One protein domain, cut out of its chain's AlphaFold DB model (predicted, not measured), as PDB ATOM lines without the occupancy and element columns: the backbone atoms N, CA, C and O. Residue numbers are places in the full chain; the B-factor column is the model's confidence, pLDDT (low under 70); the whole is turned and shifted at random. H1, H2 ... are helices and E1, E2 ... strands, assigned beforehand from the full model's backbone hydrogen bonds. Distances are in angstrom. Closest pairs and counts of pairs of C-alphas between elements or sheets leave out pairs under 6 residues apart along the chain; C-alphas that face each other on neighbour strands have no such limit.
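AT A GLANCE: This is residues 124 to 305 of the 418 residues of an uncharacterized protein of Algibacter lectus (UniProt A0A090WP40). Two strongly twisted sheets make two lobes, joined where the later part of E6, an edge strand of the second sheet, packs on E2 and E3 of the first. H1 covers the first sheet on the face away from E6; H3 packs on the second sheet, with H5 beyond it. The printed part has 182 residues, with five named helices and nine named strands in the order H1 E1 E2 E3 H2 E4 E5 H3 H4 E6 E7 E8 H5 E9. The first sheet, E1 to E5, is branched at E3; the second has the order E6 - E7 - E8 - E9, and both are antiparallel. The class is mixed, helices and strands, and the whole is compact, with a radius of gyration of the C-alphas of 16.5 A and spans of 48 by 37 by 34 A.

IN THESE COORDINATES: H1, residues 126 to 135, is 14.4 A long and begins at C-alpha 126 (33.596, -56.700, 36.213). E1 is 141 to 143, E2 147 to 151, E3 154 to 163, 28.2 A long, H2 170 to 173, E4 176 to 183, 21.0 A, and E5 196 to 201. H3 is 213 to 218, H4 223 to 228, and E6 229 to 238, 24.4 A, bending by 66 degrees at residue 233. E7, 244 to 254, is 31.5 A long and E8, 260 to 270, 30.0 A. H5 is 276 to 284, 12.6 A, and E9, 289 to 291, ends at C-alpha 291 (30.559, -30.532, 29.805).

HOW THE PARTS SIT: H1 is on the branched sheet at a height of 8.6 A, over E3, and slantwise to the strands, at 44 degrees to E3 on the local plane; its closest C-alphas to E3 are Val 129 and Trp 157, 7.8 A. E1 (N 142 and O 162, 2.8 A) and E2 (N 149 and O 156, 2.9 A) lie on one side of E3, E4 (N 157 and O 182, 2.8 A) on the other. E4 and E5 form a hairpin (N 197 and O 179, 2.8 A). H2 only grazes this sheet. The closest C-alphas of E3 and E6 are Thr 158 and Tyr 236, 5.8 A. E6, E7 and E8 form a meander, each strand the antiparallel neighbour of the one before, with N 235 and O 247 at 2.8 A and N 248 and O 267 at 2.8 A, both within hydrogen-bond range; E9 is the antiparallel neighbour of E8, with N 268 and O 289 within hydrogen-bond range at 2.9 A. H3 is on this sheet at a height of 7.9 A, only just over E7, with 3 of its C-alphas; H4 only grazes it. H3 and H5 are close but not clearly touching, Ala 216 and Arg 282 having C-alphas 6.4 A apart. Every O i to N i+4 pair is within hydrogen-bond range in H1, H3, H4 and H5; H2 is too short for one.

THE WHOLE: The C-alphas farthest apart are those of Ser 193 and Leu 257, 51.9 A. The printed part has no cut; the long links are E4 to E5 and E5 to H3. Residues 292 to 305 hold no named element. Mean pLDDT of the printed part is 86.6; residues 170 to 173, 177 and 274 are under 70.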
ATOM      1  N   GLN A 124      27.299 -58.368  39.190       85.31
ATOM      2  CA  GLN A 124      28.286 -59.276  38.610       85.31
ATOM      3  C   GLN A 124      29.698 -58.674  38.641       85.31
ATOM      4  O   GLN A 124      29.863 -57.501  38.295       85.31
ATOM      5  N   PRO A 125      30.734 -59.464  38.979       85.62
ATOM      6  CA  PRO A 125      32.110 -58.995  38.942       85.62
ATOM      7  C   PRO A 125      32.521 -58.510  37.543       85.62
ATOM      8  O   PRO A 125      32.420 -59.259  36.574       85.62
ATOM      9  N   MET A 126      33.083 -57.299  37.455       87.25
ATOM     10  CA  MET A 126      33.596 -56.700  36.213       87.25
ATOM     11  C   MET A 126      34.473 -57.658  35.387       87.25
ATOM     12  O   MET A 126      34.255 -57.813  34.190       87.25
ATOM     13  N   ARG A 127      35.438 -58.344  36.017       85.81
ATOM     14  CA  ARG A 127      36.319 -59.300  35.321       85.81
ATOM     15  C   ARG A 127      35.583 -60.490  34.715       85.81
ATOM     16  O   ARG A 127      35.951 -60.929  33.630       85.81
ATOM     17  N   ASN A 128      34.551 -60.988  35.395       86.94
ATOM     18  CA  ASN A 128      33.725 -62.073  34.875       86.94
ATOM     19  C   ASN A 128      32.998 -61.609  33.603       86.94
ATOM     20  O   ASN A 128      33.070 -62.257  32.564       86.94
ATOM     21  N   VAL A 129      32.375 -60.427  33.665       88.75
ATOM     22  CA  VAL A 129      31.703 -59.794  32.520       88.75
ATOM     23  C   VAL A 129      32.682 -59.576  31.363       88.75
ATOM     24  O   VAL A 129      32.355 -59.904  30.228       88.75
ATOM     25  N   TYR A 130      33.893 -59.091  31.648       89.50
ATOM     26  CA  TYR A 130      34.926 -58.860  30.640       89.50
ATOM     27  C   TYR A 130      35.390 -60.150  29.944       89.50
ATOM     28  O   TYR A 130      35.521 -60.171  28.723       89.50
ATOM     29  N   SER A 131      35.600 -61.239  30.696       88.81
ATOM     30  CA  SER A 131      35.991 -62.539  30.121       88.81
ATOM     31  C   SER A 131      34.900 -63.092  29.207       88.81
ATOM     32  O   SER A 131      35.168 -63.408  28.052       88.81
ATOM     33  N   MET A 132      33.652 -63.123  29.687       89.44
ATOM     34  CA  MET A 132      32.516 -63.613  28.898       89.44
ATOM     35  C   MET A 132      32.276 -62.773  27.636       89.44
ATOM     36  O   MET A 132      31.938 -63.315  26.585       89.44
ATOM     37  N   ALA A 133      32.457 -61.451  27.720       89.06
ATOM     38  CA  ALA A 133      32.327 -60.566  26.569       89.06
ATOM     39  C   ALA A 133      33.397 -60.858  25.508       89.06
ATOM     40  O   ALA A 133      33.061 -60.987  24.330       89.06
ATOM     41  N   ASN A 134      34.653 -61.033  25.925       88.50
ATOM     42  CA  ASN A 134      35.759 -61.380  25.032       88.50
ATOM     43  C   ASN A 134      35.577 -62.746  24.365       88.50
ATOM     44  O   ASN A 134      35.827 -62.888  23.174       88.50
ATOM     45  N   GLU A 135      35.072 -63.739  25.098       88.00
ATOM     46  CA  GLU A 135      34.745 -65.057  24.538       88.00
ATOM     47  C   GLU A 135      33.597 -65.005  23.515       88.00
ATOM     48  O   GLU A 135      33.457 -65.899  22.682       88.00
ATOM     49  N   SER A 136      32.769 -63.957  23.556       86.62
ATOM     50  CA  SER A 136      31.615 -63.800  22.663       86.62
ATOM     51  C   SER A 136      31.923 -63.089  21.338       86.62
ATOM     52  O   SER A 136      31.062 -63.041  20.448       86.62
ATOM     53  N   VAL A 137      33.113 -62.499  21.200       86.44
ATOM     54  CA  VAL A 137      33.540 -61.767  20.000       86.44
ATOM     55  C   VAL A 137      34.571 -62.574  19.209       86.44
ATOM     56  O   VAL A 137      35.241 -63.453  19.738       86.44
ATOM     57  N   GLY A 138      34.656 -62.330  17.898       84.19
ATOM     58  CA  GLY A 138      35.607 -63.039  17.033       84.19
ATOM     59  C   GLY A 138      37.056 -62.603  17.271       84.19
ATOM     60  O   GLY A 138      37.295 -61.520  17.787       84.19
ATOM     61  N   GLU A 139      38.028 -63.397  16.811       82.25
ATOM     62  CA  GLU A 139      39.471 -63.180  17.055       82.25
ATOM     63  C   GLU A 139      40.035 -61.835  16.550       82.25
ATOM     64  O   GLU A 139      41.092 -61.389  16.998       82.25
ATOM     65  N   THR A 140      39.357 -61.186  15.599       82.56
ATOM     66  CA  THR A 140      39.734 -59.868  15.058       82.56
ATOM     67  C   THR A 140      39.128 -58.698  15.835       82.56
ATOM     68  O   THR A 140      39.452 -57.541  15.566       82.56
ATOM     69  N   LYS A 141      38.252 -58.980  16.797       85.12
ATOM     70  CA  LYS A 141      37.572 -57.998  17.638       85.12
ATOM     71  C   LYS A 141      38.013 -58.179  19.088       85.12
ATOM     72  O   LYS A 141      38.435 -59.251  19.504       85.12
ATOM     73  N   ASP A 142      37.937 -57.100  19.840       86.75
ATOM     74  CA  ASP A 142      38.211 -57.042  21.269       86.75
ATOM     75  C   ASP A 142      37.114 -56.193  21.915       86.75
ATOM     76  O   ASP A 142      36.431 -55.421  21.230       86.75
ATOM     77  N   VAL A 143      36.923 -56.337  23.220       89.31
ATOM     78  CA  VAL A 143      35.963 -55.513  23.959       89.31
ATOM     79  C   VAL A 143      36.685 -54.469  24.795       89.31
ATOM     80  O   VAL A 143      37.759 -54.712  25.350       89.31
ATOM     81  N   SER A 144      36.105 -53.274  24.878       90.69
ATOM     82  CA  SER A 144      36.605 -52.245  25.787       90.69
ATOM     83  C   SER A 144      36.405 -52.655  27.252       90.69
ATOM     84  O   SER A 144      35.668 -53.598  27.564       90.69
ATOM     85  N   LEU A 145      37.060 -51.943  28.172       89.69
ATOM     86  CA  LEU A 145      36.843 -52.164  29.601       89.69
ATOM     87  C   LEU A 145      35.360 -51.921  29.942       89.69
ATOM     88  O   LEU A 145      34.791 -50.914  29.512       89.69
ATOM     89  N   PRO A 146      34.708 -52.837  30.681       90.88
ATOM     90  CA  PRO A 146      33.294 -52.714  30.961       90.88
ATOM     91  C   PRO A 146      33.064 -51.759  32.122       90.88
ATOM     92  O   PRO A 146      33.615 -51.935  33.211       90.88
ATOM     93  N   HIS A 147      32.182 -50.790  31.907       92.81
ATOM     94  CA  HIS A 147      31.796 -49.819  32.921       92.81
ATOM     95  C   HIS A 147      30.328 -49.987  33.302       92.81
ATOM     96  O   HIS A 147      29.480 -50.305  32.469       92.81
ATOM     97  N   LEU A 148      30.025 -49.804  34.586       92.06
ATOM     98  CA  LEU A 148      28.655 -49.868  35.079       92.06
ATOM     99  C   LEU A 148      27.979 -48.520  34.832       92.06
ATOM    100  O   LEU A 148      28.475 -47.485  35.275       92.06
ATOM    101  N   VAL A 149      26.852 -48.544  34.130       92.88
ATOM    102  CA  VAL A 149      26.081 -47.361  33.740       92.88
ATOM    103  C   VAL A 149      24.610 -47.599  34.053       92.88
ATOM    104  O   VAL A 149      24.074 -48.684  33.811       92.88
ATOM    105  N   ARG A 150      23.927 -46.568  34.548       91.31
ATOM    106  CA  ARG A 150      22.480 -46.607  34.748       91.31
ATOM    107  C   ARG A 150      21.767 -46.294  33.432       91.31
ATOM    108  O   ARG A 150      21.970 -45.230  32.851       91.31
ATOM    109  N   VAL A 151      20.925 -47.205  32.954       87.81
ATOM    110  CA  VAL A 151      20.117 -47.028  31.739       87.81
ATOM    111  C   VAL A 151      18.648 -47.216  32.105       87.81
ATOM    112  O   VAL A 151      18.166 -48.338  32.249       87.81
ATOM    113  N   GLY A 152      17.924 -46.104  32.252       83.19
ATOM    114  CA  GLY A 152      16.569 -46.123  32.805       83.19
ATOM    115  C   GLY A 152      16.602 -46.477  34.293       83.19
ATOM    116  O   GLY A 152      17.286 -45.811  35.065       83.19
ATOM    117  N   THR A 153      15.883 -47.526  34.684       80.88
ATOM    118  CA  THR A 153      15.841 -48.039  36.066       80.88
ATOM    119  C   THR A 153      16.817 -49.191  36.316       80.88
ATOM    120  O   THR A 153      16.885 -49.697  37.429       80.88
ATOM    121  N   GLU A 154      17.545 -49.640  35.291       87.06
ATOM    122  CA  GLU A 154      18.438 -50.797  35.373       87.06
ATOM    123  C   GLU A 154      19.903 -50.376  35.285       87.06
ATOM    124  O   GLU A 154      20.278 -49.524  34.473       87.06
ATOM    125  N   ASN A 155      20.756 -51.050  36.052       90.69
ATOM    126  CA  ASN A 155      22.202 -50.918  35.920       90.69
ATOM    127  C   ASN A 155      22.734 -51.945  34.929       90.69
ATOM    128  O   ASN A 155      22.498 -53.151  35.075       90.69
ATOM    129  N   LYS A 156      23.476 -51.468  33.932       92.44
ATOM    130  CA  LYS A 156      24.030 -52.288  32.856       92.44
ATOM    131  C   LYS A 156      25.535 -52.118  32.772       92.44
ATOM    132  O   LYS A 156      26.050 -51.012  32.894       92.44
ATOM    133  N   TRP A 157      26.227 -53.223  32.540       92.38
ATOM    134  CA  TRP A 157      27.608 -53.207  32.090       92.38
ATOM    135  C   TRP A 157      27.629 -52.838  30.615       92.38
ATOM    136  O   TRP A 157      27.025 -53.541  29.797       92.38
ATOM    137  N   THR A 158      28.303 -51.740  30.291       93.62
ATOM    138  CA  THR A 158      28.450 -51.255  28.924       93.62
ATOM    139  C   THR A 158      29.902 -51.312  28.474       93.62
ATOM    140  O   THR A 158      30.820 -51.054  29.252       93.62
ATOM    141  N   MET A 159      30.109 -51.708  27.220       93.00
ATOM    142  CA  MET A 159      31.424 -51.788  26.578       93.00
ATOM    143  C   MET A 159      31.266 -51.753  25.059       93.00
ATOM    144  O   MET A 159      30.248 -52.197  24.525       93.00
ATOM    145  N   ALA A 160      32.277 -51.259  24.364       91.19
ATOM    146  CA  ALA A 160      32.339 -51.246  22.913       91.19
ATOM    147  C   ALA A 160      32.965 -52.531  22.366       91.19
ATOM    148  O   ALA A 160      33.898 -53.076  22.954       91.19
ATOM    149  N   ILE A 161      32.479 -52.975  21.207       88.94
ATOM    150  CA  ILE A 161      33.144 -53.986  20.388       88.94
ATOM    151  C   ILE A 161      34.005 -53.255  19.364       88.94
ATOM    152  O   ILE A 161      33.490 -52.583  18.470       88.94
ATOM    153  N   GLN A 162      35.315 -53.407  19.487       86.75
ATOM    154  CA  GLN A 162      36.292 -52.648  18.717       86.75
ATOM    155  C   GLN A 162      37.292 -53.579  18.017       86.75
ATOM    156  O   GLN A 162      37.444 -54.737  18.412       86.75
ATOM    157  N   PRO A 163      37.986 -53.123  16.962       83.69
ATOM    158  CA  PRO A 163      39.056 -53.901  16.348       83.69
ATOM    159  C   PRO A 163      40.141 -54.232  17.375       83.69
ATOM    160  O   PRO A 163      40.498 -53.383  18.198       83.69
ATOM    161  N   THR A 164      40.687 -55.446  17.334       81.06
ATOM    162  CA  THR A 164      41.722 -55.838  18.298       81.06
ATOM    163  C   THR A 164      42.998 -55.013  18.131       81.06
ATOM    164  O   THR A 164      43.453 -54.722  17.020       81.06
ATOM    165  N   GLU A 165      43.643 -54.685  19.251       74.88
ATOM    166  CA  GLU A 165      44.909 -53.949  19.246       74.88
ATOM    167  C   GLU A 165      46.047 -54.710  18.553       74.88
ATOM    168  O   GLU A 165      47.000 -54.096  18.058       74.88
ATOM    169  N   LYS A 166      45.942 -56.045  18.490       77.31
ATOM    170  CA  LYS A 166      46.939 -56.919  17.858       77.31
ATOM    171  C   LYS A 166      47.061 -56.645  16.357       77.31
ATOM    172  O   LYS A 166      48.171 -56.644  15.821       77.31
ATOM    173  N   TYR A 167      45.950 -56.353  15.680       75.94
ATOM    174  CA  TYR A 167      45.919 -56.090  14.241       75.94
ATOM    175  C   TYR A 167      45.891 -54.588  13.965       75.94
ATOM    176  O   TYR A 167      44.862 -53.992  13.655       75.94
ATOM    177  N   ARG A 168      47.076 -53.965  14.016       71.81
ATOM    178  CA  ARG A 168      47.246 -52.506  13.869       71.81
ATOM    179  C   ARG A 168      46.588 -51.900  12.624       71.81
ATOM    180  O   ARG A 168      46.200 -50.739  12.684       71.81
ATOM    181  N   TRP A 169      46.495 -52.648  11.522       71.44
ATOM    182  CA  TRP A 169      45.858 -52.180  10.286       71.44
ATOM    183  C   TRP A 169      44.338 -52.020  10.427       71.44
ATOM    184  O   TRP A 169      43.803 -51.019   9.965       71.44
ATOM    185  N   GLN A 170      43.662 -52.933  11.132       67.81
ATOM    186  CA  GLN A 170      42.211 -52.860  11.358       67.81
ATOM    187  C   GLN A 170      41.845 -51.651  12.222       67.81
ATOM    188  O   GLN A 170      40.933 -50.905  11.893       67.81
ATOM    189  N   GLY A 171      42.644 -51.342  13.248       65.62
ATOM    190  CA  GLY A 171      42.462 -50.119  14.041       65.62
ATOM    191  C   GLY A 171      42.659 -48.803  13.261       65.62
ATOM    192  O   GLY A 171      42.366 -47.734  13.793       65.62
ATOM    193  N   MET A 172      43.170 -48.848  12.020       68.31
ATOM    194  CA  MET A 172      43.258 -47.681  11.130       68.31
ATOM    195  C   MET A 172      42.049 -47.557  10.201       68.31
ATOM    196  O   MET A 172      41.664 -46.428   9.893       68.31
ATOM    197  N   THR A 173      41.431 -48.669   9.790       68.50
ATOM    198  CA  THR A 173      40.361 -48.703   8.774       68.50
ATOM    199  C   THR A 173      38.963 -48.947   9.335       68.50
ATOM    200  O   THR A 173      38.016 -48.340   8.848       68.50
ATOM    201  N   ASP A 174      38.832 -49.749  10.390       73.62
ATOM    202  CA  ASP A 174      37.549 -50.316  10.834       73.62
ATOM    203  C   ASP A 174      36.938 -49.492  11.969       73.62
ATOM    204  O   ASP A 174      37.671 -48.807  12.684       73.62
ATOM    205  N   ASN A 175      35.613 -49.518  12.127       74.56
ATOM    206  CA  ASN A 175      34.884 -48.739  13.138       74.56
ATOM    207  C   ASN A 175      34.605 -49.557  14.396       74.56
ATOM    208  O   ASN A 175      34.684 -50.785  14.401       74.56
ATOM    209  N   THR A 176      34.193 -48.856  15.446       75.12
ATOM    210  CA  THR A 176      33.462 -49.471  16.552       75.12
ATOM    211  C   THR A 176      31.997 -49.534  16.133       75.12
ATOM    212  O   THR A 176      31.348 -48.499  16.028       75.12
ATOM    213  N   GLU A 177      31.488 -50.721  15.815       65.88
ATOM    214  CA  GLU A 177      30.170 -50.877  15.164       65.88
ATOM    215  C   GLU A 177      29.061 -51.327  16.121       65.88
ATOM    216  O   GLU A 177      27.882 -51.350  15.760       65.88
ATOM    217  N   GLU A 178      29.421 -51.707  17.347       82.06
ATOM    218  CA  GLU A 178      28.487 -52.286  18.304       82.06
ATOM    219  C   GLU A 178      28.876 -51.930  19.744       82.06
ATOM    220  O   GLU A 178      30.057 -51.856  20.096       82.06
ATOM    221  N   VAL A 179      27.864 -51.774  20.598       86.62
ATOM    222  CA  VAL A 179      28.021 -51.660  22.053       86.62
ATOM    223  C   VAL A 179      27.265 -52.801  22.716       86.62
ATOM    224  O   VAL A 179      26.086 -53.029  22.437       86.62
ATOM    225  N   PHE A 180      27.923 -53.509  23.626       89.31
ATOM    226  CA  PHE A 180      27.241 -54.402  24.550       89.31
ATOM    227  C   PHE A 180      26.627 -53.589  25.684       89.31
ATOM    228  O   PHE A 180      27.300 -52.750  26.278       89.31
ATOM    229  N   ALA A 181      25.371 -53.872  26.024       89.00
ATOM    230  CA  ALA A 181      24.738 -53.358  27.235       89.00
ATOM    231  C   ALA A 181      24.006 -54.490  27.950       89.00
ATOM    232  O   ALA A 181      22.865 -54.815  27.618       89.00
ATOM    233  N   VAL A 182      24.663 -55.096  28.937       88.44
ATOM    234  CA  VAL A 182      24.139 -56.282  29.621       88.44
ATOM    235  C   VAL A 182      23.757 -55.952  31.054       88.44
ATOM    236  O   VAL A 182      24.462 -55.210  31.730       88.44
ATOM    237  N   SER A 183      22.641 -56.501  31.533       86.69
ATOM    238  CA  SER A 183      22.210 -56.303  32.921       86.69
ATOM    239  C   SER A 183      23.288 -56.738  33.918       86.69
ATOM    240  O   SER A 183      23.901 -57.799  33.775       86.69
ATOM    241  N   SER A 184      23.496 -55.913  34.941       84.38
ATOM    242  CA  SER A 184      24.475 -56.155  36.003       84.38
ATOM    243  C   SER A 184      24.007 -57.134  37.080       84.38
ATOM    244  O   SER A 184      24.846 -57.704  37.778       84.38
ATOM    245  N   THR A 185      22.696 -57.360  37.193       83.81
ATOM    246  CA  THR A 185      22.075 -58.203  38.228       83.81
ATOM    247  C   THR A 185      21.787 -59.625  37.754       83.81
ATOM    248  O   THR A 185      21.550 -60.520  38.566       83.81
ATOM    249  N   THR A 186      21.829 -59.876  36.444       83.25
ATOM    250  CA  THR A 186      21.534 -61.200  35.893       83.25
ATOM    251  C   THR A 186      22.643 -62.202  36.262       83.25
ATOM    252  O   THR A 186      23.822 -61.928  36.025       83.25
ATOM    253  N   PRO A 187      22.309 -63.400  36.783       75.81
ATOM    254  CA  PRO A 187      23.298 -64.432  37.113       75.81
ATOM    255  C   PRO A 187      24.130 -64.899  35.909       75.81
ATOM    256  O   PRO A 187      25.314 -65.190  36.054       75.81
ATOM    257  N   PHE A 188      23.510 -64.933  34.726       75.56
ATOM    258  CA  PHE A 188      24.118 -65.323  33.453       75.56
ATOM    259  C   PHE A 188      23.859 -64.246  32.389       75.56
ATOM    260  O   PHE A 188      22.877 -64.338  31.644       75.56
ATOM    261  N   PRO A 189      24.684 -63.184  32.342       78.12
ATOM    262  CA  PRO A 189      24.584 -62.158  31.310       78.12
ATOM    263  C   PRO A 189      24.798 -62.789  29.925       78.12
ATOM    264  O   PRO A 189      25.795 -63.466  29.686       78.12
ATOM    265  N   ARG A 190      23.848 -62.594  29.002       80.75
ATOM    266  CA  ARG A 190      23.945 -63.132  27.637       80.75
ATOM    267  C   ARG A 190      24.595 -62.107  26.715       80.75
ATOM    268  O   ARG A 190      24.040 -61.033  26.520       80.75
ATOM    269  N   PHE A 191      25.704 -62.461  26.075       80.88
ATOM    270  CA  PHE A 191      26.380 -61.623  25.071       80.88
ATOM    271  C   PHE A 191      25.934 -61.963  23.635       80.88
ATOM    272  O   PHE A 191      26.723 -61.999  22.685       80.88
ATOM    273  N   SER A 192      24.640 -62.250  23.488       74.69
ATOM    274  CA  SER A 192      23.969 -62.528  22.216       74.69
ATOM    275  C   SER A 192      23.483 -61.237  21.545       74.69
ATOM    276  O   SER A 192      23.591 -60.147  22.107       74.69
ATOM    277  N   SER A 193      22.923 -61.368  20.339       73.81
ATOM    278  CA  SER A 193      22.369 -60.264  19.540       73.81
ATOM    279  C   SER A 193      21.370 -59.376  20.291       73.81
ATOM    280  O   SER A 193      21.283 -58.194  19.996       73.81
ATOM    281  N   GLU A 194      20.654 -59.902  21.287       77.62
ATOM    282  CA  GLU A 194      19.679 -59.143  22.087       77.62
ATOM    283  C   GLU A 194      20.318 -58.024  22.926       77.62
ATOM    284  O   GLU A 194      19.693 -56.991  23.147       77.62
ATOM    285  N   ASN A 195      21.564 -58.216  23.373       83.69
ATOM    286  CA  ASN A 195      22.304 -57.228  24.166       83.69
ATOM    287  C   ASN A 195      23.401 -56.517  23.354       83.69
ATOM    288  O   ASN A 195      24.190 -55.765  23.932       83.69
ATOM    289  N   ARG A 196      23.452 -56.750  22.033       87.81
ATOM    290  CA  ARG A 196      24.297 -56.017  21.083       87.81
ATOM    291  C   ARG A 196      23.485 -54.893  20.475       87.81
ATOM    292  O   ARG A 196      22.512 -55.122  19.764       87.81
ATOM    293  N   ILE A 197      23.888 -53.669  20.761       88.25
ATOM    294  CA  ILE A 197      23.275 -52.489  20.177       88.25
ATOM    295  C   ILE A 197      24.065 -52.138  18.918       88.25
ATOM    296  O   ILE A 197      25.254 -51.833  19.045       88.25
ATOM    297  N   PRO A 198      23.433 -52.143  17.731       87.62
ATOM    298  CA  PRO A 198      24.080 -51.697  16.507       87.62
ATOM    299  C   PRO A 198      24.215 -50.174  16.562       87.62
ATOM    300  O   PRO A 198      23.248 -49.437  16.349       87.62
ATOM    301  N   VAL A 199      25.403 -49.698  16.920       85.94
ATOM    302  CA  VAL A 199      25.726 -48.275  16.980       85.94
ATOM    303  C   VAL A 199      27.155 -48.070  16.513       85.94
ATOM    304  O   VAL A 199      28.095 -48.626  17.072       85.94
ATOM    305  N   THR A 200      27.304 -47.232  15.495       85.62
ATOM    306  CA  THR A 200      28.610 -46.919  14.929       85.62
ATOM    307  C   THR A 200      29.202 -45.693  15.611       85.62
ATOM    308  O   THR A 200      28.602 -44.613  15.612       85.62
ATOM    309  N   PHE A 201      30.406 -45.853  16.147       85.00
ATOM    310  CA  PHE A 201      31.272 -44.758  16.556       85.00
ATOM    311  C   PHE A 201      32.462 -44.666  15.602       85.00
ATOM    312  O   PHE A 201      33.165 -45.642  15.328       85.00
ATOM    313  N   SER A 202      32.702 -43.451  15.111       80.81
ATOM    314  CA  SER A 202      33.861 -43.098  14.287       80.81
ATOM    315  C   SER A 202      35.179 -43.066  15.082       80.81
ATOM    316  O   SER A 202      36.263 -42.899  14.508       80.81
ATOM    317  N   ILE A 203      35.077 -43.198  16.406       84.00
ATOM    318  CA  ILE A 203      36.140 -43.108  17.399       84.00
ATOM    319  C   ILE A 203      36.032 -44.313  18.350       84.00
ATOM    320  O   ILE A 203      34.953 -44.875  18.539       84.00
ATOM    321  N   GLY A 204      37.163 -44.756  18.897       82.88
ATOM    322  CA  GLY A 204      37.214 -45.843  19.869       82.88
ATOM    323  C   GLY A 204      38.575 -45.956  20.547       82.88
ATOM    324  O   GLY A 204      39.574 -45.399  20.080       82.88
ATOM    325  N   GLU A 205      38.625 -46.698  21.650       83.44
ATOM    326  CA  GLU A 205      39.808 -46.779  22.511       83.44
ATOM    327  C   GLU A 205      40.956 -47.571  21.862       83.44
ATOM    328  O   GLU A 205      42.116 -47.175  21.990       83.44
ATOM    329  N   SER A 206      40.657 -48.629  21.095       80.38
ATOM    330  CA  SER A 206      41.678 -49.417  20.377       80.38
ATOM    331  C   SER A 206      42.084 -48.834  19.014       80.38
ATOM    332  O   SER A 206      43.149 -49.187  18.478       80.38
ATOM    333  N   LEU A 207      41.270 -47.924  18.460       82.00
ATOM    334  CA  LEU A 207      41.500 -47.288  17.159       82.00
ATOM    335  C   LEU A 207      42.755 -46.402  17.184       82.00
ATOM    336  O   LEU A 207      43.256 -46.020  18.242       82.00
ATOM    337  N   LYS A 208      43.320 -46.096  16.011       81.50
ATOM    338  CA  LYS A 208      44.617 -45.402  15.889       81.50
ATOM    339  C   LYS A 208      44.500 -43.975  15.349       81.50
ATOM    340  O   LYS A 208      43.546 -43.615  14.659       81.50
ATOM    341  N   PHE A 209      45.535 -43.176  15.623       80.75
ATOM    342  CA  PHE A 209      45.660 -41.776  15.203       80.75
ATOM    343  C   PHE A 209      44.475 -40.927  15.672       80.75
ATOM    344  O   PHE A 209      44.017 -41.072  16.799       80.75
ATOM    345  N   SER A 210      43.937 -40.077  14.793       75.56
ATOM    346  CA  SER A 210      42.802 -39.212  15.096       75.56
ATOM    347  C   SER A 210      41.541 -39.978  15.500       75.56
ATOM    348  O   SER A 210      40.654 -39.368  16.076       75.56
ATOM    349  N   ARG A 211      41.450 -41.283  15.206       81.44
ATOM    350  CA  ARG A 211      40.306 -42.146  15.544       81.44
ATOM    351  C   ARG A 211      40.384 -42.716  16.957       81.44
ATOM    352  O   ARG A 211      39.404 -43.266  17.437       81.44
ATOM    353  N   ASN A 212      41.534 -42.597  17.611       88.12
ATOM    354  CA  ASN A 212      41.657 -42.967  19.009       88.12
ATOM    355  C   ASN A 212      40.875 -41.979  19.888       88.12
ATOM    356  O   ASN A 212      41.040 -40.766  19.719       88.12
ATOM    357  N   THR A 213      40.087 -42.479  20.844       89.12
ATOM    358  CA  THR A 213      39.317 -41.648  21.790       89.12
ATOM    359  C   THR A 213      40.184 -40.598  22.482       89.12
ATOM    360  O   THR A 213      39.829 -39.418  22.502       89.12
ATOM    361  N   TYR A 214      41.367 -40.978  22.973       90.38
ATOM    362  CA  TYR A 214      42.287 -40.048  23.626       90.38
ATOM    363  C   TYR A 214      42.687 -38.907  22.687       90.38
ATOM    364  O   TYR A 214      42.544 -37.731  23.029       90.38
ATOM    365  N   ASN A 215      43.153 -39.239  21.481       89.56
ATOM    366  CA  ASN A 215      43.657 -38.252  20.526       89.56
ATOM    367  C   ASN A 215      42.539 -37.322  20.045       89.56
ATOM    368  O   ASN A 215      42.751 -36.113  19.953       89.56
ATOM    369  N   ALA A 216      41.341 -37.857  19.789       89.19
ATOM    370  CA  ALA A 216      40.183 -37.080  19.357       89.19
ATOM    371  C   ALA A 216      39.734 -36.057  20.415       89.19
ATOM    372  O   ALA A 216      39.431 -34.908  20.078       89.19
ATOM    373  N   VAL A 217      39.745 -36.453  21.693       91.94
ATOM    374  CA  VAL A 217      39.413 -35.582  22.832       91.94
ATOM    375  C   VAL A 217      40.511 -34.546  23.076       91.94
ATOM    376  O   VAL A 217      40.212 -33.370  23.279       91.94
ATOM    377  N   VAL A 218      41.792 -34.927  22.999       91.75
ATOM    378  CA  VAL A 218      42.908 -33.972  23.127       91.75
ATOM    379  C   VAL A 218      42.895 -32.955  21.987       91.75
ATOM    380  O   VAL A 218      43.121 -31.763  22.211       91.75
ATOM    381  N   GLN A 219      42.538 -33.391  20.779       90.62
ATOM    382  CA  GLN A 219      42.244 -32.493  19.673       90.62
ATOM    383  C   GLN A 219      41.022 -31.604  19.946       90.62
ATOM    384  O   GLN A 219      40.867 -30.591  19.301       90.62
ATOM    385  N   ARG A 220      40.142 -31.843  20.912       91.75
ATOM    386  CA  ARG A 220      39.088 -30.857  21.222       91.75
ATOM    387  C   ARG A 220      39.554 -29.755  22.175       91.75
ATOM    388  O   ARG A 220      38.944 -28.686  22.234       91.75
ATOM    389  N   PHE A 221      40.641 -29.980  22.908       93.06
ATOM    390  CA  PHE A 221      41.079 -29.080  23.969       93.06
ATOM    391  C   PHE A 221      41.532 -27.712  23.463       93.06
ATOM    392  O   PHE A 221      42.298 -27.586  22.505       93.06
ATOM    393  N   ASN A 222      41.121 -26.672  24.187       90.50
ATOM    394  CA  ASN A 222      41.747 -25.362  24.072       90.50
ATOM    395  C   ASN A 222      43.151 -25.366  24.707       90.50
ATOM    396  O   ASN A 222      43.544 -26.310  25.392       90.50
ATOM    397  N   ILE A 223      43.905 -24.279  24.522       87.50
ATOM    398  CA  ILE A 223      45.289 -24.174  25.009       87.50
ATOM    399  C   ILE A 223      45.380 -24.451  26.518       87.50
ATOM    400  O   ILE A 223      46.238 -25.210  26.943       87.50
ATOM    401  N   PHE A 224      44.487 -23.904  27.347       90.44
ATOM    402  CA  PHE A 224      44.540 -24.122  28.799       90.44
ATOM    403  C   PHE A 224      44.182 -25.554  29.198       90.44
ATOM    404  O   PHE A 224      44.813 -26.124  30.092       90.44
ATOM    405  N   GLN A 225      43.190 -26.145  28.535       92.88
ATOM    406  CA  GLN A 225      42.806 -27.539  28.732       92.88
ATOM    407  C   GLN A 225      43.959 -28.469  28.346       92.88
ATOM    408  O   GLN A 225      44.262 -29.382  29.101       92.88
ATOM    409  N   LEU A 226      44.702 -28.167  27.279       92.25
ATOM    410  CA  LEU A 226      45.867 -28.947  26.852       92.25
ATOM    411  C   LEU A 226      46.943 -29.073  27.947       92.25
ATOM    412  O   LEU A 226      47.568 -30.118  28.094       92.25
ATOM    413  N   PHE A 227      47.138 -28.025  28.753       92.00
ATOM    414  CA  PHE A 227      48.103 -28.025  29.860       92.00
ATOM    415  C   PHE A 227      47.556 -28.582  31.176       92.00
ATOM    416  O   PHE A 227      48.336 -28.826  32.099       92.00
ATOM    417  N   THR A 228      46.235 -28.710  31.324       94.12
ATOM    418  CA  THR A 228      45.613 -28.970  32.633       94.12
ATOM    419  C   THR A 228      44.674 -30.159  32.664       94.12
ATOM    420  O   THR A 228      44.365 -30.615  33.761       94.12
ATOM    421  N   MET A 229      44.239 -30.682  31.523       95.38
ATOM    422  CA  MET A 229      43.287 -31.781  31.429       95.38
ATOM    423  C   MET A 229      43.899 -32.995  30.731       95.38
ATOM    424  O   MET A 229      44.678 -32.862  29.787       95.38
ATOM    425  N   GLU A 230      43.536 -34.183  31.209       94.62
ATOM    426  CA  GLU A 230      43.837 -35.467  30.575       94.62
ATOM    427  C   GLU A 230      42.549 -36.299  30.448       94.62
ATOM    428  O   GLU A 230      41.796 -36.370  31.423       94.62
ATOM    429  N   PRO A 231      42.266 -36.903  29.280       94.94
ATOM    430  CA  PRO A 231      41.237 -37.937  29.162       94.94
ATOM    431  C   PRO A 231      41.600 -39.166  30.012       94.94
ATOM    432  O   PRO A 231      42.784 -39.467  30.181       94.94
ATOM    433  N   SER A 232      40.592 -39.851  30.552       93.38
ATOM    434  CA  SER A 232      40.737 -41.101  31.313       93.38
ATOM    435  C   SER A 232      39.751 -42.146  30.792       93.38
ATOM    436  O   SER A 232      39.917 -42.597  29.668       93.38
ATOM    437  N   ASP A 233      38.748 -42.512  31.590       92.06
ATOM    438  CA  ASP A 233      37.896 -43.678  31.351       92.06
ATOM    439  C   ASP A 233      36.744 -43.326  30.401       92.06
ATOM    440  O   ASP A 233      36.222 -42.203  30.443       92.06
ATOM    441  N   THR A 234      36.334 -44.287  29.575       93.50
ATOM    442  CA  THR A 234      35.337 -44.103  28.514       93.50
ATOM    443  C   THR A 234      34.066 -44.881  28.829       93.50
ATOM    444  O   THR A 234      34.085 -46.095  29.000       93.50
ATOM    445  N   TYR A 235      32.933 -44.189  28.885       93.69
ATOM    446  CA  TYR A 235      31.643 -44.765  29.248       93.69
ATOM    447  C   TYR A 235      30.689 -44.733  28.057       93.69
ATOM    448  O   TYR A 235      30.501 -43.690  27.437       93.69
ATOM    449  N   TYR A 236      30.008 -45.842  27.783       93.69
ATOM    450  CA  TYR A 236      28.953 -45.891  26.770       93.69
ATOM    451  C   TYR A 236      27.594 -45.818  27.459       93.69
ATOM    452  O   TYR A 236      27.258 -46.688  28.265       93.69
ATOM    453  N   MET A 237      26.809 -44.778  27.177       93.75
ATOM    454  CA  MET A 237      25.521 -44.547  27.841       93.75
ATOM    455  C   MET A 237      24.497 -43.893  26.918       93.75
ATOM    456  O   MET A 237      24.831 -43.462  25.817       93.75
ATOM    457  N   LYS A 238      23.234 -43.820  27.352       92.94
ATOM    458  CA  LYS A 238      22.186 -43.104  26.614       92.94
ATOM    459  C   LYS A 238      22.099 -41.654  27.070       92.94
ATOM    460  O   LYS A 238      22.078 -41.398  28.268       92.94
ATOM    461  N   ASN A 239      21.998 -40.733  26.118       92.50
ATOM    462  CA  ASN A 239      21.690 -39.333  26.394       92.50
ATOM    463  C   ASN A 239      20.183 -39.113  26.638       92.50
ATOM    464  O   ASN A 239      19.378 -40.041  26.520       92.50
ATOM    465  N   ASP A 240      19.789 -37.867  26.915       89.88
ATOM    466  CA  ASP A 240      18.386 -37.492  27.166       89.88
ATOM    467  C   ASP A 240      17.449 -37.777  25.971       89.88
ATOM    468  O   ASP A 240      16.245 -37.950  26.146       89.88
ATOM    469  N   ALA A 241      17.991 -37.868  24.750       90.38
ATOM    470  CA  ALA A 241      17.249 -38.232  23.541       90.38
ATOM    471  C   ALA A 241      17.177 -39.755  23.305       90.38
ATOM    472  O   ALA A 241      16.677 -40.201  22.272       90.38
ATOM    473  N   GLY A 242      17.713 -40.564  24.225       89.81
ATOM    474  CA  GLY A 242      17.761 -42.023  24.125       89.81
ATOM    475  C   GLY A 242      18.808 -42.566  23.147       89.81
ATOM    476  O   GLY A 242      18.835 -43.779  22.916       89.81
ATOM    477  N   LYS A 243      19.670 -41.708  22.585       92.19
ATOM    478  CA  LYS A 243      20.765 -42.102  21.687       92.19
ATOM    479  C   LYS A 243      21.984 -42.533  22.489       92.19
ATOM    480  O   LYS A 243      22.275 -41.949  23.530       92.19
ATOM    481  N   TRP A 244      22.701 -43.530  21.984       92.81
ATOM    482  CA  TRP A 244      23.961 -43.965  22.574       92.81
ATOM    483  C   TRP A 244      25.070 -42.964  22.270       92.81
ATOM    484  O   TRP A 244      25.239 -42.539  21.131       92.81
ATOM    485  N   VAL A 245      25.803 -42.590  23.309       93.94
ATOM    486  CA  VAL A 245      26.909 -41.640  23.262       93.94
ATOM    487  C   VAL A 245      28.103 -42.212  24.014       93.94
ATOM    488  O   VAL A 245      27.951 -42.998  24.953       93.94
ATOM    489  N   GLU A 246      29.288 -41.797  23.593       93.81
ATOM    490  CA  GLU A 246      30.545 -42.072  24.277       93.81
ATOM    491  C   GLU A 246      30.846 -40.887  25.205       93.81
ATOM    492  O   GLU A 246      30.879 -39.732  24.784       93.81
ATOM    493  N   VAL A 247      31.014 -41.154  26.494       95.12
ATOM    494  CA  VAL A 247      31.245 -40.151  27.534       95.12
ATOM    495  C   VAL A 247      32.612 -40.412  28.134       95.12
ATOM    496  O   VAL A 247      32.807 -41.370  28.871       95.12
ATOM    497  N   VAL A 248      33.570 -39.548  27.828       95.62
ATOM    498  CA  VAL A 248      34.957 -39.674  28.274       95.62
ATOM    499  C   VAL A 248      35.160 -38.836  29.528       95.62
ATOM    500  O   VAL A 248      34.983 -37.615  29.510       95.62
ATOM    501  N   SER A 249      35.553 -39.473  30.628       95.56
ATOM    502  CA  SER A 249      35.903 -38.785  31.871       95.56
ATOM    503  C   SER A 249      37.172 -37.957  31.695       95.56
ATOM    504  O   SER A 249      38.191 -38.446  31.205       95.56
ATOM    505  N   LEU A 250      37.150 -36.714  32.175       96.06
ATOM    506  CA  LEU A 250      38.300 -35.818  32.146       96.06
ATOM    507  C   LEU A 250      38.885 -35.635  33.546       96.06
ATOM    508  O   LEU A 250      38.187 -35.328  34.512       96.06
ATOM    509  N   ILE A 251      40.203 -35.747  33.653       95.75
ATOM    510  CA  ILE A 251      40.964 -35.437  34.862       95.75
ATOM    511  C   ILE A 251      41.564 -34.041  34.713       95.75
ATOM    512  O   ILE A 251      42.246 -33.751  33.736       95.75
ATOM    513  N   LYS A 252      41.373 -33.180  35.714       95.12
ATOM    514  CA  LYS A 252      41.924 -31.822  35.787       95.12
ATOM    515  C   LYS A 252      43.027 -31.718  36.841       95.12
ATOM    516  O   LYS A 252      42.799 -31.982  38.019       95.12
ATOM    517  N   TRP A 253      44.205 -31.247  36.444       94.75
ATOM    518  CA  TRP A 253      45.378 -31.035  37.295       94.75
ATOM    519  C   TRP A 253      45.360 -29.655  37.971       94.75
ATOM    520  O   TRP A 253      45.683 -28.627  37.358       94.75
ATOM    521  N   LYS A 254      45.024 -29.629  39.265       92.69
ATOM    522  CA  LYS A 254      44.985 -28.420  40.109       92.69
ATOM    523  C   LYS A 254      46.265 -28.265  40.935       92.69
ATOM    524  O   LYS A 254      47.002 -29.222  41.108       92.69
ATOM    525  N   GLY A 255      46.525 -27.059  41.445       89.69
ATOM    526  CA  GLY A 255      47.731 -26.728  42.220       89.69
ATOM    527  C   GLY A 255      48.906 -26.237  41.363       89.69
ATOM    528  O   GLY A 255      48.893 -26.392  40.143       89.69
ATOM    529  N   PHE A 256      49.895 -25.586  41.985       88.00
ATOM    530  CA  PHE A 256      51.096 -25.085  41.297       88.00
ATOM    531  C   PHE A 256      52.329 -25.945  41.592       88.00
ATOM    532  O   PHE A 256      52.813 -26.602  40.685       88.00
ATOM    533  N   LEU A 257      52.817 -25.990  42.838       87.81
ATOM    534  CA  LEU A 257      54.069 -26.696  43.161       87.81
ATOM    535  C   LEU A 257      53.915 -28.226  43.114       87.81
ATOM    536  O   LEU A 257      54.664 -28.914  42.427       87.81
ATOM    537  N   PHE A 258      52.910 -28.760  43.804       91.81
ATOM    538  CA  PHE A 258      52.598 -30.192  43.802       91.81
ATOM    539  C   PHE A 258      51.194 -30.375  43.236       91.81
ATOM    540  O   PHE A 258      50.220 -30.428  43.998       91.81
ATOM    541  N   PRO A 259      51.062 -30.340  41.902       93.75
ATOM    542  CA  PRO A 259      49.772 -30.469  41.265       93.75
ATOM    543  C   PRO A 259      49.194 -31.861  41.492       93.75
ATOM    544  O   PRO A 259      49.906 -32.864  41.502       93.75
ATOM    545  N   TYR A 260      47.880 -31.910  41.646       93.56
ATOM    546  CA  TYR A 260      47.143 -33.127  41.933       93.56
ATOM    547  C   TYR A 260      45.942 -33.266  40.989       93.56
ATOM    548  O   TYR A 260      45.373 -32.255  40.555       93.56
ATOM    549  N   PRO A 261      45.569 -34.506  40.630       94.19
ATOM    550  CA  PRO A 261      44.445 -34.755  39.749       94.19
ATOM    551  C   PRO A 261      43.128 -34.587  40.515       94.19
ATOM    552  O   PRO A 261      42.996 -34.969  41.676       94.19
ATOM    553  N   THR A 262      42.146 -34.000  39.845       92.88
ATOM    554  CA  THR A 262      40.772 -33.816  40.318       92.88
ATOM    555  C   THR A 262      39.815 -34.112  39.180       92.88
ATOM    556  O   THR A 262      40.233 -34.174  38.025       92.88
ATOM    557  N   TYR A 263      38.534 -34.276  39.480       92.56
ATOM    558  CA  TYR A 263      37.542 -34.450  38.435       92.56
ATOM    559  C   TYR A 263      37.373 -33.172  37.593       92.56
ATOM    560  O   TYR A 263      37.267 -32.066  38.131       92.56
ATOM    561  N   GLY A 264      37.410 -33.327  36.270       92.31
ATOM    562  CA  GLY A 264      37.419 -32.244  35.291       92.31
ATOM    563  C   GLY A 264      36.115 -32.053  34.519       92.31
ATOM    564  O   GLY A 264      36.016 -31.065  33.798       92.31
ATOM    565  N   GLY A 265      35.130 -32.939  34.680       94.38
ATOM    566  CA  GLY A 265      33.946 -33.017  33.822       94.38
ATOM    567  C   GLY A 265      34.058 -34.165  32.823       94.38
ATOM    568  O   GLY A 265      34.871 -35.075  33.002       94.38
ATOM    569  N   VAL A 266      33.270 -34.094  31.755       95.94
ATOM    570  CA  VAL A 266      33.238 -35.112  30.700       95.94
ATOM    571  C   VAL A 266      33.346 -34.495  29.312       95.94
ATOM    572  O   VAL A 266      32.992 -33.334  29.090       95.94
ATOM    573  N   MET A 267      33.826 -35.286  28.359       95.69
ATOM    574  CA  MET A 267      33.679 -35.022  26.934       95.69
ATOM    575  C   MET A 267      32.673 -36.006  26.351       95.69
ATOM    576  O   MET A 267      32.866 -37.209  26.462       95.69
ATOM    577  N   VAL A 268      31.610 -35.497  25.735       94.69
ATOM    578  CA  VAL A 268      30.544 -36.323  25.155       94.69
ATOM    579  C   VAL A 268      30.698 -36.357  23.648       94.69
ATOM    580  O   VAL A 268      30.737 -35.303  23.015       94.69
ATOM    581  N   ILE A 269      30.793 -37.550  23.079       92.31
ATOM    582  CA  ILE A 269      30.948 -37.804  21.653       92.31
ATOM    583  C   ILE A 269      29.680 -38.508  21.167       92.31
ATOM    584  O   ILE A 269      29.288 -39.562  21.674       92.31
ATOM    585  N   ASP A 270      29.020 -37.893  20.190       89.81
ATOM    586  CA  ASP A 270      27.824 -38.456  19.575       89.81
ATOM    587  C   ASP A 270      28.177 -39.625  18.646       89.81
ATOM    588  O   ASP A 270      29.193 -39.601  17.947       89.81
ATOM    589  N   SER A 271      27.303 -40.633  18.602       87.56
ATOM    590  CA  SER A 271      27.383 -41.715  17.617       87.56
ATOM    591  C   SER A 271      27.193 -41.182  16.194       87.56
ATOM    592  O   SER A 271      26.310 -40.349  15.960       87.56
ATOM    593  N   GLY A 272      27.936 -41.717  15.228       81.06
ATOM    594  CA  GLY A 272      27.835 -41.318  13.829       81.06
ATOM    595  C   GLY A 272      28.834 -42.048  12.936       81.06
ATOM    596  O   GLY A 272      29.931 -42.408  13.364       81.06
ATOM    597  N   GLU A 273      28.436 -42.264  11.683       71.50
ATOM    598  CA  GLU A 273      29.286 -42.870  10.659       71.50
ATOM    599  C   GLU A 273      30.333 -41.891  10.113       71.50
ATOM    600  O   GLU A 273      30.249 -40.672  10.277       71.50
ATOM    601  N   HIS A 274      31.332 -42.447   9.430       65.25
ATOM    602  CA  HIS A 274      32.373 -41.673   8.772       65.25
ATOM    603  C   HIS A 274      31.869 -40.990   7.503       65.25
ATOM    604  O   HIS A 274      31.563 -41.648   6.512       65.25
ATOM    605  N   ASP A 275      31.920 -39.661   7.502       72.12
ATOM    606  CA  ASP A 275      31.919 -38.855   6.284       72.12
ATOM    607  C   ASP A 275      33.287 -38.165   6.107       72.12
ATOM    608  O   ASP A 275      34.052 -37.986   7.060       72.12
ATOM    609  N   PHE A 276      33.627 -37.737   4.893       71.81
ATOM    610  CA  PHE A 276      34.853 -36.975   4.637       71.81
ATOM    611  C   PHE A 276      34.913 -35.700   5.497       71.81
ATOM    612  O   PHE A 276      35.975 -35.321   5.994       71.81
ATOM    613  N   ASN A 277      33.757 -35.083   5.747       78.31
ATOM    614  CA  ASN A 277      33.631 -33.947   6.656       78.31
ATOM    615  C   ASN A 277      33.996 -34.313   8.105       78.31
ATOM    616  O   ASN A 277      34.706 -33.552   8.762       78.31
ATOM    617  N   ASP A 278      33.587 -35.497   8.578       74.38
ATOM    618  CA  ASP A 278      33.915 -36.023   9.911       74.38
ATOM    619  C   ASP A 278      35.428 -36.223  10.082       74.38
ATOM    620  O   ASP A 278      35.999 -35.866  11.113       74.38
ATOM    621  N   TYR A 279      36.103 -36.726   9.044       75.25
ATOM    622  CA  TYR A 279      37.557 -36.892   9.040       75.25
ATOM    623  C   TYR A 279      38.299 -35.552   9.163       75.25
ATOM    624  O   TYR A 279      39.209 -35.419   9.987       75.25
ATOM    625  N   ILE A 280      37.905 -34.554   8.365       77.12
ATOM    626  CA  ILE A 280      38.516 -33.218   8.390       77.12
ATOM    627  C   ILE A 280      38.255 -32.523   9.730       77.12
ATOM    628  O   ILE A 280      39.181 -31.960  10.318       77.12
ATOM    629  N   GLU A 281      37.027 -32.601  10.248       81.12
ATOM    630  CA  GLU A 281      36.674 -32.058  11.560       81.12
ATOM    631  C   GLU A 281      37.523 -32.691  12.667       81.12
ATOM    632  O   GLU A 281      38.101 -31.979  13.483       81.12
ATOM    633  N   ARG A 282      37.682 -34.016  12.666       81.25
ATOM    634  CA  ARG A 282      38.426 -34.727  13.710       81.25
ATOM    635  C   ARG A 282      39.910 -34.363  13.746       81.25
ATOM    636  O   ARG A 282      40.474 -34.236  14.827       81.25
ATOM    637  N   ILE A 283      40.542 -34.176  12.587       75.88
ATOM    638  CA  ILE A 283      41.969 -33.813  12.510       75.88
ATOM    639  C   ILE A 283      42.214 -32.348  12.874       75.88
ATOM    640  O   ILE A 283      43.259 -32.023  13.435       75.88
ATOM    641  N   LEU A 284      41.289 -31.454  12.527       76.81
ATOM    642  CA  LEU A 284      41.477 -30.025  12.759       76.81
ATOM    643  C   LEU A 284      40.931 -29.585  14.119       76.81
ATOM    644  O   LEU A 284      41.573 -28.829  14.834       76.81
ATOM    645  N   ILE A 285      39.737 -30.027  14.485       80.38
ATOM    646  CA  ILE A 285      38.973 -29.507  15.623       80.38
ATOM    647  C   ILE A 285      38.848 -30.540  16.750       80.38
ATOM    648  O   ILE A 285      38.589 -30.144  17.886       80.38
ATOM    649  N   GLY A 286      39.047 -31.828  16.459       82.62
ATOM    650  CA  GLY A 286      38.736 -32.924  17.377       82.62
ATOM    651  C   GLY A 286      37.245 -33.241  17.403       82.62
ATOM    652  O   GLY A 286      36.475 -32.736  16.587       82.62
ATOM    653  N   LYS A 287      36.828 -34.091  18.344       84.62
ATOM    654  CA  LYS A 287      35.426 -34.504  18.487       84.62
ATOM    655  C   LYS A 287      34.944 -34.387  19.922       84.62
ATOM    656  O   LYS A 287      35.708 -34.533  20.872       84.62
ATOM    657  N   GLY A 288      33.650 -34.124  20.035       88.31
ATOM    658  CA  GLY A 288      32.926 -34.092  21.291       88.31
ATOM    659  C   GLY A 288      32.622 -32.696  21.832       88.31
ATOM    660  O   GLY A 288      33.179 -31.666  21.429       88.31
ATOM    661  N   THR A 289      31.697 -32.694  22.780       93.19
ATOM    662  CA  THR A 289      31.208 -31.524  23.501       93.19
ATOM    663  C   THR A 289      31.686 -31.610  24.941       93.19
ATOM    664  O   THR A 289      31.450 -32.603  25.629       93.19
ATOM    665  N   TYR A 290      32.401 -30.580  25.395       95.06
ATOM    666  CA  TYR A 290      32.881 -30.503  26.772       95.06
ATOM    667  C   TYR A 290      31.732 -30.087  27.682       95.06
ATOM    668  O   TYR A 290      31.128 -29.043  27.451       95.06
ATOM    669  N   ILE A 291      31.485 -30.871  28.728       94.88
ATOM    670  CA  ILE A 291      30.559 -30.532  29.805       94.88
ATOM    671  C   ILE A 291      31.382 -30.456  31.084       94.88
ATOM    672  O   ILE A 291      31.969 -31.447  31.532       94.88
ATOM    673  N   SER A 292      31.457 -29.265  31.671       93.62
ATOM    674  CA  SER A 292      32.189 -29.087  32.920       93.62
ATOM    675  C   SER A 292      31.472 -29.768  34.087       93.62
ATOM    676  O   SER A 292      30.251 -29.914  34.087       93.62
ATOM    677  N   ALA A 293      32.220 -30.119  35.136       90.69
ATOM    678  CA  ALA A 293      31.656 -30.714  36.354       90.69
ATOM    679  C   ALA A 293      30.526 -29.874  36.996       90.69
ATOM    680  O   ALA A 293      29.688 -30.406  37.719       90.69
ATOM    681  N   GLU A 294      30.499 -28.561  36.748       89.12
ATOM    682  CA  GLU A 294      29.472 -27.651  37.266       89.12
ATOM    683  C   GLU A 294      28.197 -27.649  36.416       89.12
ATOM    684  O   GLU A 294      27.098 -27.468  36.944       89.12
ATOM    685  N   GLU A 295      28.342 -27.866  35.109       92.12
ATOM    686  CA  GLU A 295      27.251 -27.887  34.133       92.12
ATOM    687  C   GLU A 295      26.564 -29.248  34.048       92.12
ATOM    688  O   GLU A 295      25.423 -29.309  33.607       92.12
ATOM    689  N   MET A 296      27.196 -30.328  34.523       89.81
ATOM    690  CA  MET A 296      26.616 -31.681  34.504       89.81
ATOM    691  C   MET A 296      25.222 -31.765  35.136       89.81
ATOM    692  O   MET A 296      24.395 -32.546  34.683       89.81
ATOM    693  N   LYS A 297      24.918 -30.921  36.131       87.94
ATOM    694  CA  LYS A 297      23.582 -30.830  36.750       87.94
ATOM    695  C   LYS A 297      22.462 -30.449  35.770       87.94
ATOM    696  O   LYS A 297      21.298 -30.689  36.059       87.94
ATOM    697  N   ASN A 298      22.812 -29.837  34.639       92.00
ATOM    698  CA  ASN A 298      21.873 -29.438  33.594       92.00
ATOM    699  C   ASN A 298      21.610 -30.572  32.585       92.00
ATOM    700  O   ASN A 298      20.819 -30.385  31.665       92.00
ATOM    701  N   HIS A 299      22.272 -31.723  32.742       92.12
ATOM    702  CA  HIS A 299      22.196 -32.876  31.848       92.12
ATOM    703  C   HIS A 299      21.689 -34.103  32.624       92.12
ATOM    704  O   HIS A 299      22.498 -34.813  33.228       92.12
ATOM    705  N   PRO A 300      20.368 -34.361  32.638       91.38
ATOM    706  CA  PRO A 300      19.755 -35.407  33.458       91.38
ATOM    707  C   PRO A 300      20.387 -36.793  33.305       91.38
ATOM    708  O   PRO A 300      20.615 -37.458  34.310       91.38
ATOM    709  N   TYR A 301      20.743 -37.210  32.086       91.81
ATOM    710  CA  TYR A 301      21.380 -38.513  31.854       91.81
ATOM    711  C   TYR A 301      22.746 -38.709  32.541       91.81
ATOM    712  O   TYR A 301      23.159 -39.852  32.744       91.81
ATOM    713  N   LEU A 302      23.446 -37.624  32.904       92.19
ATOM    714  CA  LEU A 302      24.718 -37.669  33.637       92.19
ATOM    715  C   LEU A 302      24.523 -37.712  35.160       92.19
ATOM    716  O   LEU A 302      25.466 -38.018  35.892       92.19
ATOM    717  N   ILE A 303      23.325 -37.395  35.654       89.88
ATOM    718  CA  ILE A 303      23.022 -37.386  37.086       89.88
ATOM    719  C   ILE A 303      22.925 -38.830  37.589       89.88
ATOM    720  O   ILE A 303      22.249 -39.671  36.998       89.88
ATOM    721  N   GLY A 304      23.608 -39.124  38.697       87.81
ATOM    722  CA  GLY A 304      23.641 -40.466  39.284       87.81
ATOM    723  C   GLY A 304      24.514 -41.468  38.521       87.81
ATOM    724  O   GLY A 304      24.516 -42.644  38.876       87.81
ATOM    725  N   GLN A 305      25.267 -41.025  37.508       91.81
ATOM    726  CA  GLN A 305      26.290 -41.837  36.846       91.81
ATOM    727  C   GLN A 305      27.639 -41.693  37.551       91.81
ATOM    728  O   GLN A 305      28.051 -40.588  37.912       91.81
TER     729      GLN A 305